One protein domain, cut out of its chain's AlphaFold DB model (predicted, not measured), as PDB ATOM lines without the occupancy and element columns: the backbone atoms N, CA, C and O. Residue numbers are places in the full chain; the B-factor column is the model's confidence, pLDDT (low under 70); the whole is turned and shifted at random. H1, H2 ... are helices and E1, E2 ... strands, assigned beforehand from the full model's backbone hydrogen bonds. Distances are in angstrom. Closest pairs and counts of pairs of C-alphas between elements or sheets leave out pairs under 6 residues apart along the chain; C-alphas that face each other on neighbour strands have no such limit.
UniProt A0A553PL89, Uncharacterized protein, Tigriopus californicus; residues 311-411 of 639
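AT A GLANCE: This is residues 311 to 411 of the 639 residues of an uncharacterized protein of Tigriopus californicus (UniProt A0A553PL89). A six-stranded antiparallel sheet curls like part of a barrel, its edge strands E5 and E6 staying apart, and one helix, H1, packs slantwise over E5 and E1. E4 bends strongly, and its first residues pair with the short strand E6. The printed part has 101 residues, with six named strands followed by one named helix in the order E1, E2, E3, E4, E5, E6, H1; across the sheet the order is E5, E1, E2, E3, E4, E6. The class is mixed, helices and strands. The whole is compact, with a radius of gyration of the C-alphas of 13.3 A, and it spans 38 by 30 by 20 A.

IN THESE COORDINATES: E1, residues 318 to 322, begins at C-alpha 318 (180.727, 259.944, 268.295) and is 13.4 A long. E2 is residues 328 to 333, 15.6 A. E3 is residues 344 to 351, 21.5 A. E4, residues 361 to 370, is the longest strand by residues, 22.2 A from C-alpha 361 at (182.837, 246.740, 265.976) to C-alpha 370, and it bends by 84 degrees at residue 367. E5 is residues 375 to 379 and E6 residues 388 to 390. H1, residues 393 to 410, is 25.8 A long and ends at C-alpha 410 (203.307, 268.021, 272.687).

HOW THE PARTS SIT: E1 to E4 form a meander, each strand the antiparallel neighbour of the one before. In the hairpin of E1 and E2, N 319 and O 331 are 2.8 A apart, within hydrogen-bond range. In the hairpin of E2 and E3, N 332 and O 347 are within range at 2.8 A. In the hairpin of E3 and E4, N 350 and O 363 are at 2.9 A and N 344 and O 370 at 2.9 A. E6 is antiparallel to E4, with N 362 and O 389 at 2.8 A. E5 is antiparallel to E1, with N 376 and O 320 at 2.8 A. The sheet is strongly twisted. H1 is on the sheet, making two layers, a helix on one face of a sheet, at a height of 9.1 A over the sheet. It lies over E1 and, only just, over E5, with 3 of its C-alphas falling on E5. On the local plane it runs slantwise to the strands, at 34 degrees to E1. The closest C-alphas of E5 and H1 are those of Val 379 and Glu 395, 6.8 A apart. In H1 every O i to N i+4 pair is within hydrogen-bond range.

THE WHOLE: The two C-alphas farthest apart are those of Thr 340 and Ser 355, at 40.4 A. The printed part has no cut and no long link. Mean pLDDT of the printed part is 92.3; residues 354 to 357 are under 70.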
ATOM      1  N   PRO A 311     177.631 275.215 269.872       91.12
ATOM      2  CA  PRO A 311     178.220 273.930 270.220       91.12
ATOM      3  C   PRO A 311     179.246 273.530 269.153       91.12
ATOM      4  O   PRO A 311     179.002 273.691 267.961       91.12
ATOM      5  N   VAL A 312     180.393 273.021 269.595       92.88
ATOM      6  CA  VAL A 312     181.437 272.430 268.742       92.88
ATOM      7  C   VAL A 312     181.039 271.017 268.331       92.88
ATOM      8  O   VAL A 312     181.237 270.632 267.188       92.88
ATOM      9  N   PHE A 313     180.450 270.278 269.275       95.50
ATOM     10  CA  PHE A 313     179.933 268.929 269.076       95.50
ATOM     11  C   PHE A 313     178.513 268.850 269.643       95.50
ATOM     12  O   PHE A 313     178.222 269.390 270.722       95.50
ATOM     13  N   PHE A 314     177.615 268.185 268.930       96.94
ATOM     14  CA  PHE A 314     176.219 268.008 269.318       96.94
ATOM     15  C   PHE A 314     176.016 266.736 270.145       96.94
ATOM     16  O   PHE A 314     176.801 265.789 270.101       96.94
ATOM     17  N   LYS A 315     174.930 266.708 270.925       96.88
ATOM     18  CA  LYS A 315     174.511 265.531 271.689       96.88
ATOM     19  C   LYS A 315     174.237 264.333 270.767       96.88
ATOM     20  O   LYS A 315     173.344 264.400 269.928       96.88
ATOM     21  N   GLY A 316     174.891 263.206 271.040       96.19
ATOM     22  CA  GLY A 316     174.709 261.931 270.344       96.19
ATOM     23  C   GLY A 316     175.750 261.645 269.261       96.19
ATOM     24  O   GLY A 316     175.763 260.530 268.740       96.19
ATOM     25  N   GLU A 317     176.628 262.598 268.949       96.31
ATOM     26  CA  GLU A 317     177.785 262.379 268.073       96.31
ATOM     27  C   GLU A 317     178.792 261.409 268.704       96.31
ATOM     28  O   GLU A 317     178.858 261.279 269.932       96.31
ATOM     29  N   HIS A 318     179.586 260.746 267.861       97.56
ATOM     30  CA  HIS A 318     180.727 259.944 268.295       97.56
ATOM     31  C   HIS A 318     182.008 260.776 268.201       97.56
ATOM     32  O   HIS A 318     182.192 261.536 267.250       97.56
ATOM     33  N   LEU A 319     182.887 260.633 269.188       97.31
ATOM     34  CA  LEU A 319     184.159 261.343 269.284       97.31
ATOM     35  C   LEU A 319     185.310 260.361 269.484       97.31
ATOM     36  O   LEU A 319     185.155 259.347 270.171       97.31
ATOM     37  N   ALA A 320     186.480 260.724 268.966       97.00
ATOM     38  CA  ALA A 320     187.746 260.117 269.354       97.00
ATOM     39  C   ALA A 320     188.352 260.899 270.527       97.00
ATOM     40  O   ALA A 320     188.528 262.116 270.450       97.00
ATOM     41  N   VAL A 321     188.694 260.194 271.605       96.06
ATOM     42  CA  VAL A 321     189.343 260.742 272.803       96.06
ATOM     43  C   VAL A 321     190.718 260.102 272.951       96.06
ATOM     44  O   VAL A 321     190.852 258.882 272.866       96.06
ATOM     45  N   ARG A 322     191.752 260.915 273.164       95.56
ATOM     46  CA  ARG A 322     193.132 260.447 273.310       95.56
ATOM     47  C   ARG A 322     193.371 259.788 274.672       95.56
ATOM     48  O   ARG A 322     193.004 260.336 275.708       95.56
ATOM     49  N   ASN A 323     194.050 258.644 274.657       93.56
ATOM     50  CA  ASN A 323     194.622 257.986 275.830       93.56
ATOM     51  C   ASN A 323     196.067 258.477 276.075       93.56
ATOM     52  O   ASN A 323     196.738 258.959 275.162       93.56
ATOM     53  N   ALA A 324     196.577 258.297 277.295       89.94
ATOM     54  CA  ALA A 324     197.980 258.549 277.629       89.94
ATOM     55  C   ALA A 324     198.951 257.624 276.863       89.94
ATOM     56  O   ALA A 324     200.070 258.022 276.557       89.94
ATOM     57  N   GLU A 325     198.513 256.411 276.513       88.06
ATOM     58  CA  GLU A 325     199.319 255.353 275.878       88.06
ATOM     59  C   GLU A 325     199.403 255.479 274.339       88.06
ATOM     60  O   GLU A 325     199.336 254.478 273.631       88.06
ATOM     61  N   GLU A 326     199.461 256.706 273.804       87.88
ATOM     62  CA  GLU A 326     199.495 257.008 272.352       87.88
ATOM     63  C   GLU A 326     198.387 256.322 271.516       87.88
ATOM     64  O   GLU A 326     198.517 256.121 270.309       87.88
ATOM     65  N   SER A 327     197.262 256.000 272.160       93.06
ATOM     66  CA  SER A 327     196.090 255.333 271.580       93.06
ATOM     67  C   SER A 327     194.840 256.219 271.691       93.06
ATOM     68  O   SER A 327     194.881 257.294 272.298       93.06
ATOM     69  N   PHE A 328     193.715 255.789 271.121       94.94
ATOM     70  CA  PHE A 328     192.427 256.477 271.236       94.94
ATOM     71  C   PHE A 328     191.308 255.540 271.697       94.94
ATOM     72  O   PHE A 328     191.291 254.348 271.391       94.94
ATOM     73  N   PHE A 329     190.337 256.117 272.396       96.25
ATOM     74  CA  PHE A 329     189.057 255.502 272.723       96.25
ATOM     75  C   PHE A 329     187.935 256.222 271.970       96.25
ATOM     76  O   PHE A 329     188.036 257.417 271.688       96.25
ATOM     77  N   ILE A 330     186.851 255.509 271.669       96.62
ATOM     78  CA  ILE A 330     185.643 256.094 271.078       96.62
ATOM     79  C   ILE A 330     184.593 256.296 272.173       96.62
ATOM     80  O   ILE A 330     184.400 255.434 273.032       96.62
ATOM     81  N   CYS A 331     183.881 257.420 272.139       97.56
ATOM     82  CA  CYS A 331     182.739 257.672 273.017       97.56
ATOM     83  C   CYS A 331     181.594 258.377 272.281       97.56
ATOM     84  O   CYS A 331     181.796 258.991 271.238       97.56
ATOM     85  N   GLN A 332     180.383 258.291 272.830       97.81
ATOM     86  CA  GLN A 332     179.207 259.037 272.387       97.81
ATOM     87  C   GLN A 332     178.919 260.190 273.356       97.81
ATOM     88  O   GLN A 332     178.913 259.998 274.575       97.81
ATOM     89  N   THR A 333     178.641 261.388 272.843       97.56
ATOM     90  CA  THR A 333     178.321 262.549 273.689       97.56
ATOM     91  C   THR A 333     176.905 262.436 274.270       97.56
ATOM     92  O   THR A 333     175.943 262.098 273.576       97.56
ATOM     93  N   MET A 334     176.728 262.768 275.555       97.62
ATOM     94  CA  MET A 334     175.401 262.764 276.201       97.62
ATOM     95  C   MET A 334     174.775 264.161 276.331       97.62
ATOM     96  O   MET A 334     173.613 264.292 276.742       97.62
ATOM     97  N   GLN A 335     175.519 265.196 275.942       96.50
ATOM     98  CA  GLN A 335     175.163 266.615 275.973       96.50
ATOM     99  C   GLN A 335     175.906 267.364 274.854       96.50
ATOM    100  O   GLN A 335     176.951 266.898 274.406       96.50
ATOM    101  N   ASN A 336     175.406 268.533 274.445       96.25
ATOM    102  CA  ASN A 336     176.145 269.427 273.549       96.25
ATOM    103  C   ASN A 336     177.418 269.945 274.239       96.25
ATOM    104  O   ASN A 336     177.402 270.228 275.441       96.25
ATOM    105  N   ILE A 337     178.492 270.109 273.469       95.19
ATOM    106  CA  ILE A 337     179.823 270.493 273.946       95.19
ATOM    107  C   ILE A 337     180.186 271.863 273.380       95.19
ATOM    108  O   ILE A 337     180.111 272.082 272.177       95.19
ATOM    109  N   TYR A 338     180.626 272.773 274.242       94.31
ATOM    110  CA  TYR A 338     181.090 274.124 273.897       94.31
ATOM    111  C   TYR A 338     182.586 274.256 274.219       94.31
ATOM    112  O   TYR A 338     183.059 273.564 275.122       94.31
ATOM    113  N   LYS A 339     183.316 275.181 273.576       91.12
ATOM    114  CA  LYS A 339     184.776 275.385 273.782       91.12
ATOM    115  C   LYS A 339     185.182 275.647 275.254       91.12
ATOM    116  O   LYS A 339     186.343 275.502 275.602       91.12
ATOM    117  N   THR A 340     184.231 275.997 276.124       90.44
ATOM    118  CA  THR A 340     184.393 276.247 277.574       90.44
ATOM    119  C   THR A 340     183.948 275.074 278.476       90.44
ATOM    120  O   THR A 340     183.719 275.254 279.673       90.44
ATOM    121  N   SER A 341     183.757 273.870 277.921       91.31
ATOM    122  CA  SER A 341     183.141 272.730 278.627       91.31
ATOM    123  C   SER A 341     184.165 271.808 279.292       91.31
ATOM    124  O   SER A 341     184.485 270.745 278.772       91.31
ATOM    125  N   ASN A 342     184.622 272.150 280.496       93.06
ATOM    126  CA  ASN A 342     185.598 271.333 281.238       93.06
ATOM    127  C   ASN A 342     185.021 270.024 281.827       93.06
ATOM    128  O   ASN A 342     185.755 269.269 282.451       93.06
ATOM    129  N   LYS A 343     183.707 269.768 281.727       95.31
ATOM    130  CA  LYS A 343     183.049 268.564 282.281       95.31
ATOM    131  C   LYS A 343     182.016 268.017 281.303       95.31
ATOM    132  O   LYS A 343     180.845 268.402 281.331       95.31
ATOM    133  N   ILE A 344     182.474 267.135 280.424       96.69
ATOM    134  CA  ILE A 344     181.712 266.590 279.302       96.69
ATOM    135  C   ILE A 344     181.208 265.202 279.678       96.69
ATOM    136  O   ILE A 344     182.011 264.302 279.897       96.69
ATOM    137  N   ILE A 345     179.887 265.017 279.752       97.56
ATOM    138  CA  ILE A 345     179.299 263.695 280.005       97.56
ATOM    139  C   ILE A 345     179.278 262.891 278.702       97.56
ATOM    140  O   ILE A 345     178.699 263.332 277.703       97.56
ATOM    141  N   ILE A 346     179.870 261.700 278.744       97.81
ATOM    142  CA  ILE A 346     180.008 260.770 277.617       97.81
ATOM    143  C   ILE A 346     179.503 259.370 277.990       97.81
ATOM    144  O   ILE A 346     179.367 259.042 279.170       97.81
ATOM    145  N   GLN A 347     179.236 258.539 276.985       97.94
ATOM    146  CA  GLN A 347     179.151 257.086 277.125       97.94
ATOM    147  C   GLN A 347     180.303 256.459 276.335       97.94
ATOM    148  O   GLN A 347     180.421 256.713 275.139       97.94
ATOM    149  N   TRP A 348     181.159 255.668 276.978       97.62
ATOM    150  CA  TRP A 348     182.252 254.979 276.290       97.62
ATOM    151  C   TRP A 348     181.718 253.911 275.331       97.62
ATOM    152  O   TRP A 348     180.647 253.341 275.557       97.62
ATOM    153  N   LEU A 349     182.451 253.650 274.249       96.12
ATOM    154  CA  LEU A 349     182.184 252.566 273.310       96.12
ATOM    155  C   LEU A 349     183.293 251.509 273.440       96.12
ATOM    156  O   LEU A 349     184.398 251.691 272.932       96.12
ATOM    157  N   GLY A 350     182.985 250.409 274.125       93.69
ATOM    158  CA  GLY A 350     183.867 249.251 274.270       93.69
ATOM    159  C   GLY A 350     183.845 248.362 273.024       93.69
ATOM    160  O   GLY A 350     182.849 248.313 272.297       93.69
ATOM    161  N   LEU A 351     184.940 247.653 272.752       92.38
ATOM    162  CA  LEU A 351     185.035 246.758 271.596       92.38
ATOM    163  C   LEU A 351     184.280 245.444 271.862       92.38
ATOM    164  O   LEU A 351     184.528 244.787 272.869       92.38
ATOM    165  N   VAL A 352     183.367 245.050 270.965       86.06
ATOM    166  CA  VAL A 352     182.441 243.922 271.213       86.06
ATOM    167  C   VAL A 352     183.103 242.566 271.005       86.06
ATOM    168  O   VAL A 352     182.945 241.658 271.816       86.06
ATOM    169  N   ASP A 353     183.803 242.419 269.882       70.31
ATOM    170  CA  ASP A 353     184.075 241.111 269.297       70.31
ATOM    171  C   ASP A 353     185.568 240.896 269.044       70.31
ATOM    172  O   ASP A 353     186.091 241.237 267.981       70.31
ATOM    173  N   SER A 354     186.220 240.161 269.949       64.75
ATOM    174  CA  SER A 354     187.499 239.477 269.679       64.75
ATOM    175  C   SER A 354     187.408 238.468 268.519       64.75
ATOM    176  O   SER A 354     188.428 237.962 268.061       64.75
ATOM    177  N   SER A 355     186.190 238.168 268.049       65.00
ATOM    178  CA  SER A 355     185.905 237.314 266.893       65.00
ATOM    179  C   SER A 355     186.026 238.031 265.538       65.00
ATOM    180  O   SER A 355     186.039 237.355 264.511       65.00
ATOM    181  N   ASN A 356     186.097 239.368 265.504       67.31
ATOM    182  CA  ASN A 356     186.286 240.129 264.266       67.31
ATOM    183  C   ASN A 356     187.777 240.478 264.079       67.31
ATOM    184  O   ASN A 356     188.312 241.235 264.894       67.31
ATOM    185  N   PRO A 357     188.456 240.004 263.010       67.62
ATOM    186  CA  PRO A 357     189.903 240.206 262.839       67.62
ATOM    187  C   PRO A 357     190.278 241.689 262.715       67.62
ATOM    188  O   PRO A 357     191.323 242.110 263.202       67.62
ATOM    189  N   ASP A 358     189.381 242.479 262.125       73.75
ATOM    190  CA  ASP A 358     189.519 243.919 261.911       73.75
ATOM    191  C   ASP A 358     189.338 244.776 263.176       73.75
ATOM    192  O   ASP A 358     189.622 245.965 263.120       73.75
ATOM    193  N   LYS A 359     188.828 244.226 264.295       82.81
ATOM    194  CA  LYS A 359     188.562 244.973 265.548       82.81
ATOM    195  C   LYS A 359     187.776 246.290 265.367       82.81
ATOM    196  O   LYS A 359     187.968 247.241 266.112       82.81
ATOM    197  N   ASN A 360     186.846 246.321 264.411       89.25
ATOM    198  CA  ASN A 360     186.119 247.536 264.021       89.25
ATOM    199  C   ASN A 360     184.688 247.652 264.586       89.25
ATOM    200  O   ASN A 360     183.988 248.588 264.209       89.25
ATOM    201  N   ILE A 361     184.217 246.732 265.442       93.56
ATOM    202  CA  ILE A 361     182.837 246.740 265.976       93.56
ATOM    203  C   ILE A 361     182.819 247.054 267.475       93.56
ATOM    204  O   ILE A 361     183.382 246.324 268.292       93.56
ATOM    205  N   TYR A 362     182.093 248.112 267.820       95.12
ATOM    206  CA  TYR A 362     181.986 248.701 269.147       95.12
ATOM    207  C   TYR A 362     180.539 248.663 269.666       95.12
ATOM    208  O   TYR A 362     179.585 248.726 268.891       95.12
ATOM    209  N   SER A 363     180.366 248.597 270.986       95.06
ATOM    210  CA  SER A 363     179.082 248.745 271.677       95.06
ATOM    211  C   SER A 363     179.197 249.799 272.762       95.06
ATOM    212  O   SER A 363     180.224 249.905 273.423       95.06
ATOM    213  N   THR A 364     178.123 250.548 273.008       96.06
ATOM    214  CA  THR A 364     178.098 251.460 274.157       96.06
ATOM    215  C   THR A 364     178.238 250.678 275.464       96.06
ATOM    216  O   THR A 364     177.502 249.710 275.675       96.06
ATOM    217  N   GLU A 365     179.107 251.147 276.346       95.12
ATOM    218  CA  GLU A 365     179.447 250.522 277.618       95.12
ATOM    219  C   GLU A 365     178.955 251.413 278.778       95.12
ATOM    220  O   GLU A 365     177.746 251.647 278.896       95.12
ATOM    221  N   TYR A 366     179.847 251.948 279.617       96.94
ATOM    222  CA  TYR A 366     179.503 252.768 280.784       96.94
ATOM    223  C   TYR A 366     179.507 254.283 280.500       96.94
ATOM    224  O   TYR A 366     180.016 254.752 279.482       96.94
ATOM    225  N   TYR A 367     178.902 255.058 281.406       98.00
ATOM    226  CA  TYR A 367     178.890 256.526 281.360       98.00
ATOM    227  C   TYR A 367     180.026 257.118 282.189       98.00
ATOM    228  O   TYR A 367     180.281 256.657 283.300       98.00
ATOM    229  N   ASP A 368     180.634 258.188 281.685       97.88
ATOM    230  CA  ASP A 368     181.802 258.814 282.300       97.88
ATOM    231  C   ASP A 368     181.861 260.330 282.029       97.88
ATOM    232  O   ASP A 368     180.944 260.916 281.439       97.88
ATOM    233  N   LYS A 369     182.929 260.986 282.493       97.00
ATOM    234  CA  LYS A 369     183.207 262.408 282.281       97.00
ATOM    235  C   LYS A 369     184.599 262.599 281.695       97.00
ATOM    236  O   LYS A 369     185.575 262.185 282.305       97.00
ATOM    237  N   THR A 370     184.674 263.312 280.576       96.75
ATOM    238  CA  THR A 370     185.942 263.746 279.977       96.75
ATOM    239  C   THR A 370     186.069 265.275 279.940       96.75
ATOM    240  O   THR A 370     185.116 266.007 280.239       96.75
ATOM    241  N   GLU A 371     187.254 265.753 279.574       95.44
ATOM    242  CA  GLU A 371     187.607 267.165 279.422       95.44
ATOM    243  C   GLU A 371     187.840 267.502 277.940       95.44
ATOM    244  O   GLU A 371     188.272 266.648 277.164       95.44
ATOM    245  N   PHE A 372     187.557 268.746 277.534       94.31
ATOM    246  CA  PHE A 372     187.590 269.153 276.120       94.31
ATOM    247  C   PHE A 372     188.957 268.935 275.451       94.31
ATOM    248  O   PHE A 372     189.013 268.534 274.294       94.31
ATOM    249  N   GLU A 373     190.049 269.139 276.190       92.00
ATOM    250  CA  GLU A 373     191.430 269.057 275.686       92.00
ATOM    251  C   GLU A 373     191.856 267.636 275.271       92.00
ATOM    252  O   GLU A 373     192.818 267.473 274.525       92.00
ATOM    253  N   THR A 374     191.124 266.605 275.707       93.69
ATOM    254  CA  THR A 374     191.387 265.198 275.349       93.69
ATOM    255  C   THR A 374     190.687 264.746 274.062       93.69
ATOM    256  O   THR A 374     190.984 263.664 273.549       93.69
ATOM    257  N   ILE A 375     189.747 265.541 273.538       95.00
ATOM    258  CA  ILE A 375     188.980 265.212 272.331       95.00
ATOM    259  C   ILE A 375     189.832 265.527 271.098       95.00
ATOM    260  O   ILE A 375     190.282 266.655 270.918       95.00
ATOM    261  N   LEU A 376     190.018 264.531 270.230       94.06
ATOM    262  CA  LEU A 376     190.760 264.672 268.977       94.06
ATOM    263  C   LEU A 376     189.876 265.230 267.855       94.06
ATOM    264  O   LEU A 376     190.269 266.173 267.176       94.06
ATOM    265  N   THR A 377     188.710 264.615 267.628       94.94
ATOM    266  CA  THR A 377     187.808 264.929 266.507       94.94
ATOM    267  C   THR A 377     186.440 264.255 266.677       94.94
ATOM    268  O   THR A 377     186.285 263.357 267.513       94.94
ATOM    269  N   SER A 378     185.463 264.661 265.865       95.81
ATOM    270  CA  SER A 378     184.222 263.915 265.627       95.81
ATOM    271  C   SER A 378     184.444 262.775 264.627       95.81
ATOM    272  O   SER A 378     185.295 262.858 263.737       95.81
ATOM    273  N   VAL A 379     183.687 261.691 264.801       95.31
ATOM    274  CA  VAL A 379     183.884 260.411 264.105       95.31
ATOM    275  C   VAL A 379     182.579 259.953 263.457       95.31
ATOM    276  O   VAL A 379     181.545 259.841 264.124       95.31
ATOM    277  N   GLU A 380     182.628 259.648 262.165       94.50
ATOM    278  CA  GLU A 380     181.535 258.989 261.454       94.50
ATOM    279  C   GLU A 380     181.561 257.478 261.761       94.50
ATOM    280  O   GLU A 380     182.603 256.827 261.710       94.50
ATOM    281  N   MET A 381     180.414 256.898 262.129       95.00
ATOM    282  CA  MET A 381     180.315 255.469 262.460       95.00
ATOM    283  C   MET A 381     179.079 254.823 261.841       95.00
ATOM    284  O   MET A 381     177.951 255.285 262.034       95.00
ATOM    285  N   ASP A 382     179.294 253.682 261.192       94.81
ATOM    286  CA  ASP A 382     178.254 252.832 260.622       94.81
ATOM    287  C   ASP A 382     177.410 252.205 261.736       94.81
ATOM    288  O   ASP A 382     177.878 251.388 262.535       94.81
ATOM    289  N   LYS A 383     176.123 252.541 261.799       94.81
ATOM    290  CA  LYS A 383     175.209 251.985 262.802       94.81
ATOM    291  C   LYS A 383     174.701 250.601 262.380       94.81
ATOM    292  O   LYS A 383     173.653 250.492 261.750       94.81
ATOM    293  N   LEU A 384     175.423 249.550 262.774       91.81
ATOM    294  CA  LEU A 384     175.060 248.157 262.478       91.81
ATOM    295  C   LEU A 384     173.790 247.690 263.204       91.81
ATOM    296  O   LEU A 384     172.948 247.025 262.608       91.81
ATOM    297  N   GLU A 385     173.642 248.002 264.495       91.69
ATOM    298  CA  GLU A 385     172.519 247.507 265.299       91.69
ATOM    299  C   GLU A 385     172.083 248.527 266.363       91.69
ATOM    300  O   GLU A 385     172.680 249.587 266.564       91.69
ATOM    301  N   LYS A 386     171.032 248.199 267.120       90.19
ATOM    302  CA  LYS A 386     170.754 248.870 268.393       90.19
ATOM    303  C   LYS A 386     171.982 248.693 269.294       90.19
ATOM    304  O   LYS A 386     172.340 247.568 269.610       90.19
ATOM    305  N   ARG A 387     172.589 249.808 269.714       90.19
ATOM    306  CA  ARG A 387     173.784 249.886 270.582       90.19
ATOM    307  C   ARG A 387     175.116 249.430 269.956       90.19
ATOM    308  O   ARG A 387     176.129 249.727 270.581       90.19
ATOM    309  N   ARG A 388     175.144 248.819 268.759       93.44
ATOM    310  CA  ARG A 388     176.382 248.431 268.048       93.44
ATOM    311  C   ARG A 388     176.695 249.327 266.847       93.44
ATOM    312  O   ARG A 388     175.832 249.574 266.004       93.44
ATOM    313  N   PHE A 389     177.952 249.747 266.763       95.38
ATOM    314  CA  PHE A 389     178.494 250.665 265.763       95.38
ATOM    315  C   PHE A 389     179.784 250.096 265.169       95.38
ATOM    316  O   PHE A 389     180.539 249.413 265.861       95.38
ATOM    317  N   ARG A 390     180.053 250.386 263.900       94.75
ATOM    318  CA  ARG A 390     181.277 250.011 263.194       94.75
ATOM    319  C   ARG A 390     182.079 251.260 262.853       94.75
ATOM    320  O   ARG A 390     181.518 252.248 262.390       94.75
ATOM    321  N   LEU A 391     183.387 251.194 263.074       94.88
ATOM    322  CA  LEU A 391     184.338 252.212 262.640       94.88
ATOM    323  C   LEU A 391     184.808 251.889 261.205       94.88
ATOM    324  O   LEU A 391     185.282 250.770 260.971       94.88
ATOM    325  N   PRO A 392     184.668 252.809 260.233       94.44
ATOM    326  CA  PRO A 392     185.325 252.694 258.932       94.44
ATOM    327  C   PRO A 392     186.854 252.747 259.075       94.44
ATOM    328  O   PRO A 392     187.375 253.442 259.946       94.44
ATOM    329  N   LYS A 393     187.595 252.052 258.199       92.31
ATOM    330  CA  LYS A 393     189.074 252.065 258.246       92.31
ATOM    331  C   LYS A 393     189.655 253.445 257.904       92.31
ATOM    332  O   LYS A 393     190.613 253.886 258.530       92.31
ATOM    333  N   GLU A 394     189.004 254.154 256.987       91.56
ATOM    334  CA  GLU A 394     189.300 255.550 256.636       91.56
ATOM    335  C   GLU A 394     189.254 256.469 257.871       91.56
ATOM    336  O   GLU A 394     190.176 257.256 258.095       91.56
ATOM    337  N   GLU A 395     188.235 256.299 258.722       93.12
ATOM    338  CA  GLU A 395     188.081 257.038 259.979       93.12
ATOM    339  C   GLU A 395     189.149 256.653 261.008       93.12
ATOM    340  O   GLU A 395     189.741 257.543 261.620       93.12
ATOM    341  N   SER A 396     189.473 255.362 261.181       92.81
ATOM    342  CA  SER A 396     190.573 254.974 262.078       92.81
ATOM    343  C   SER A 396     191.915 255.558 261.627       92.81
ATOM    344  O   SER A 396     192.660 256.083 262.453       92.81
ATOM    345  N   ASP A 397     192.195 255.568 260.322       92.94
ATOM    346  CA  ASP A 397     193.433 256.130 259.775       92.94
ATOM    347  C   ASP A 397     193.453 257.668 259.849       92.94
ATOM    348  O   ASP A 397     194.520 258.278 259.968       92.94
ATOM    349  N   ARG A 398     192.287 258.329 259.810       91.69
ATOM    350  CA  ARG A 398     192.132 259.773 260.068       91.69
ATOM    351  C   ARG A 398     192.418 260.109 261.533       91.69
ATOM    352  O   ARG A 398     193.254 260.972 261.811       91.69
ATOM    353  N   ILE A 399     191.830 259.362 262.469       93.44
ATOM    354  CA  ILE A 399     192.070 259.518 263.911       93.44
ATOM    355  C   ILE A 399     193.547 259.268 264.253       93.44
ATOM    356  O   ILE A 399     194.134 260.059 264.988       93.44
ATOM    357  N   LEU A 400     194.183 258.234 263.688       93.00
ATOM    358  CA  LEU A 400     195.608 257.941 263.911       93.00
ATOM    359  C   LEU A 400     196.532 259.065 263.405       93.00
ATOM    360  O   LEU A 400     197.495 259.421 264.088       93.00
ATOM    361  N   ARG A 401     196.226 259.677 262.250       92.81
ATOM    362  CA  ARG A 401     196.958 260.853 261.735       92.81
ATOM    363  C   ARG A 401     196.842 262.058 262.677       92.81
ATOM    364  O   ARG A 401     197.855 262.689 262.982       92.81
ATOM    365  N   LEU A 402     195.639 262.349 263.177       91.81
ATOM    366  CA  LEU A 402     195.391 263.437 264.135       91.81
ATOM    367  C   LEU A 402     196.055 263.178 265.498       91.81
ATOM    368  O   LEU A 402     196.688 264.073 266.060       91.81
ATOM    369  N   LEU A 403     195.972 261.945 266.000       93.12
ATOM    370  CA  LEU A 403     196.611 261.505 267.239       93.12
ATOM    371  C   LEU A 403     198.131 261.683 267.165       93.12
ATOM    372  O   LEU A 403     198.700 262.354 268.029       93.12
ATOM    373  N   LYS A 404     198.775 261.205 266.093       92.25
ATOM    374  CA  LYS A 404     200.209 261.429 265.857       92.25
ATOM    375  C   LYS A 404     200.557 262.923 265.833       92.25
ATOM    376  O   LYS A 404     201.474 263.340 266.536       92.25
ATOM    377  N   ARG A 405     199.790 263.744 265.100       88.50
ATOM    378  CA  ARG A 405     199.968 265.212 265.052       88.50
ATOM    379  C   ARG A 405     199.863 265.846 266.451       88.50
ATOM    380  O   ARG A 405     200.612 266.772 266.749       88.50
ATOM    381  N   SER A 406     198.990 265.338 267.328       89.56
ATOM    382  CA  SER A 406     198.873 265.810 268.720       89.56
ATOM    383  C   SER A 406     200.090 265.445 269.587       89.56
ATOM    384  O   SER A 406     200.600 266.301 270.310       89.56
ATOM    385  N   VAL A 407     200.621 264.225 269.447       91.50
ATOM    386  CA  VAL A 407     201.812 263.754 270.174       91.50
ATOM    387  C   VAL A 407     203.077 264.477 269.698       91.50
ATOM    388  O   VAL A 407     203.858 264.953 270.520       91.50
ATOM    389  N   ASP A 408     203.269 264.643 268.386       89.56
ATOM    390  CA  ASP A 408     204.430 265.354 267.825       89.56
ATOM    391  C   ASP A 408     204.417 266.865 268.157       89.56
ATOM    392  O   ASP A 408     205.481 267.486 268.266       89.56
ATOM    393  N   LYS A 409     203.228 267.443 268.392       87.31
ATOM    394  CA  LYS A 409     203.029 268.807 268.913       87.31
ATOM    395  C   LYS A 409     203.406 268.924 270.394       87.31
ATOM    396  O   LYS A 409     204.151 269.833 270.748       87.31
ATOM    397  N   GLU A 410     202.947 268.017 271.255       87.69
ATOM    398  CA  GLU A 410     203.307 268.021 272.687       87.69
ATOM    399  C   GLU A 410     204.774 267.679 272.943       87.69
ATOM    400  O   GLU A 410     205.411 268.286 273.798       87.69
ATOM    401  N   THR A 411     205.342 266.770 272.148       89.38
ATOM    402  CA  THR A 411     206.779 266.449 272.187       89.38
ATOM    403  C   THR A 411     207.639 267.620 271.682       89.38
ATOM    404  O   THR A 411     208.866 267.563 271.743       89.38
TER     405      THR A 411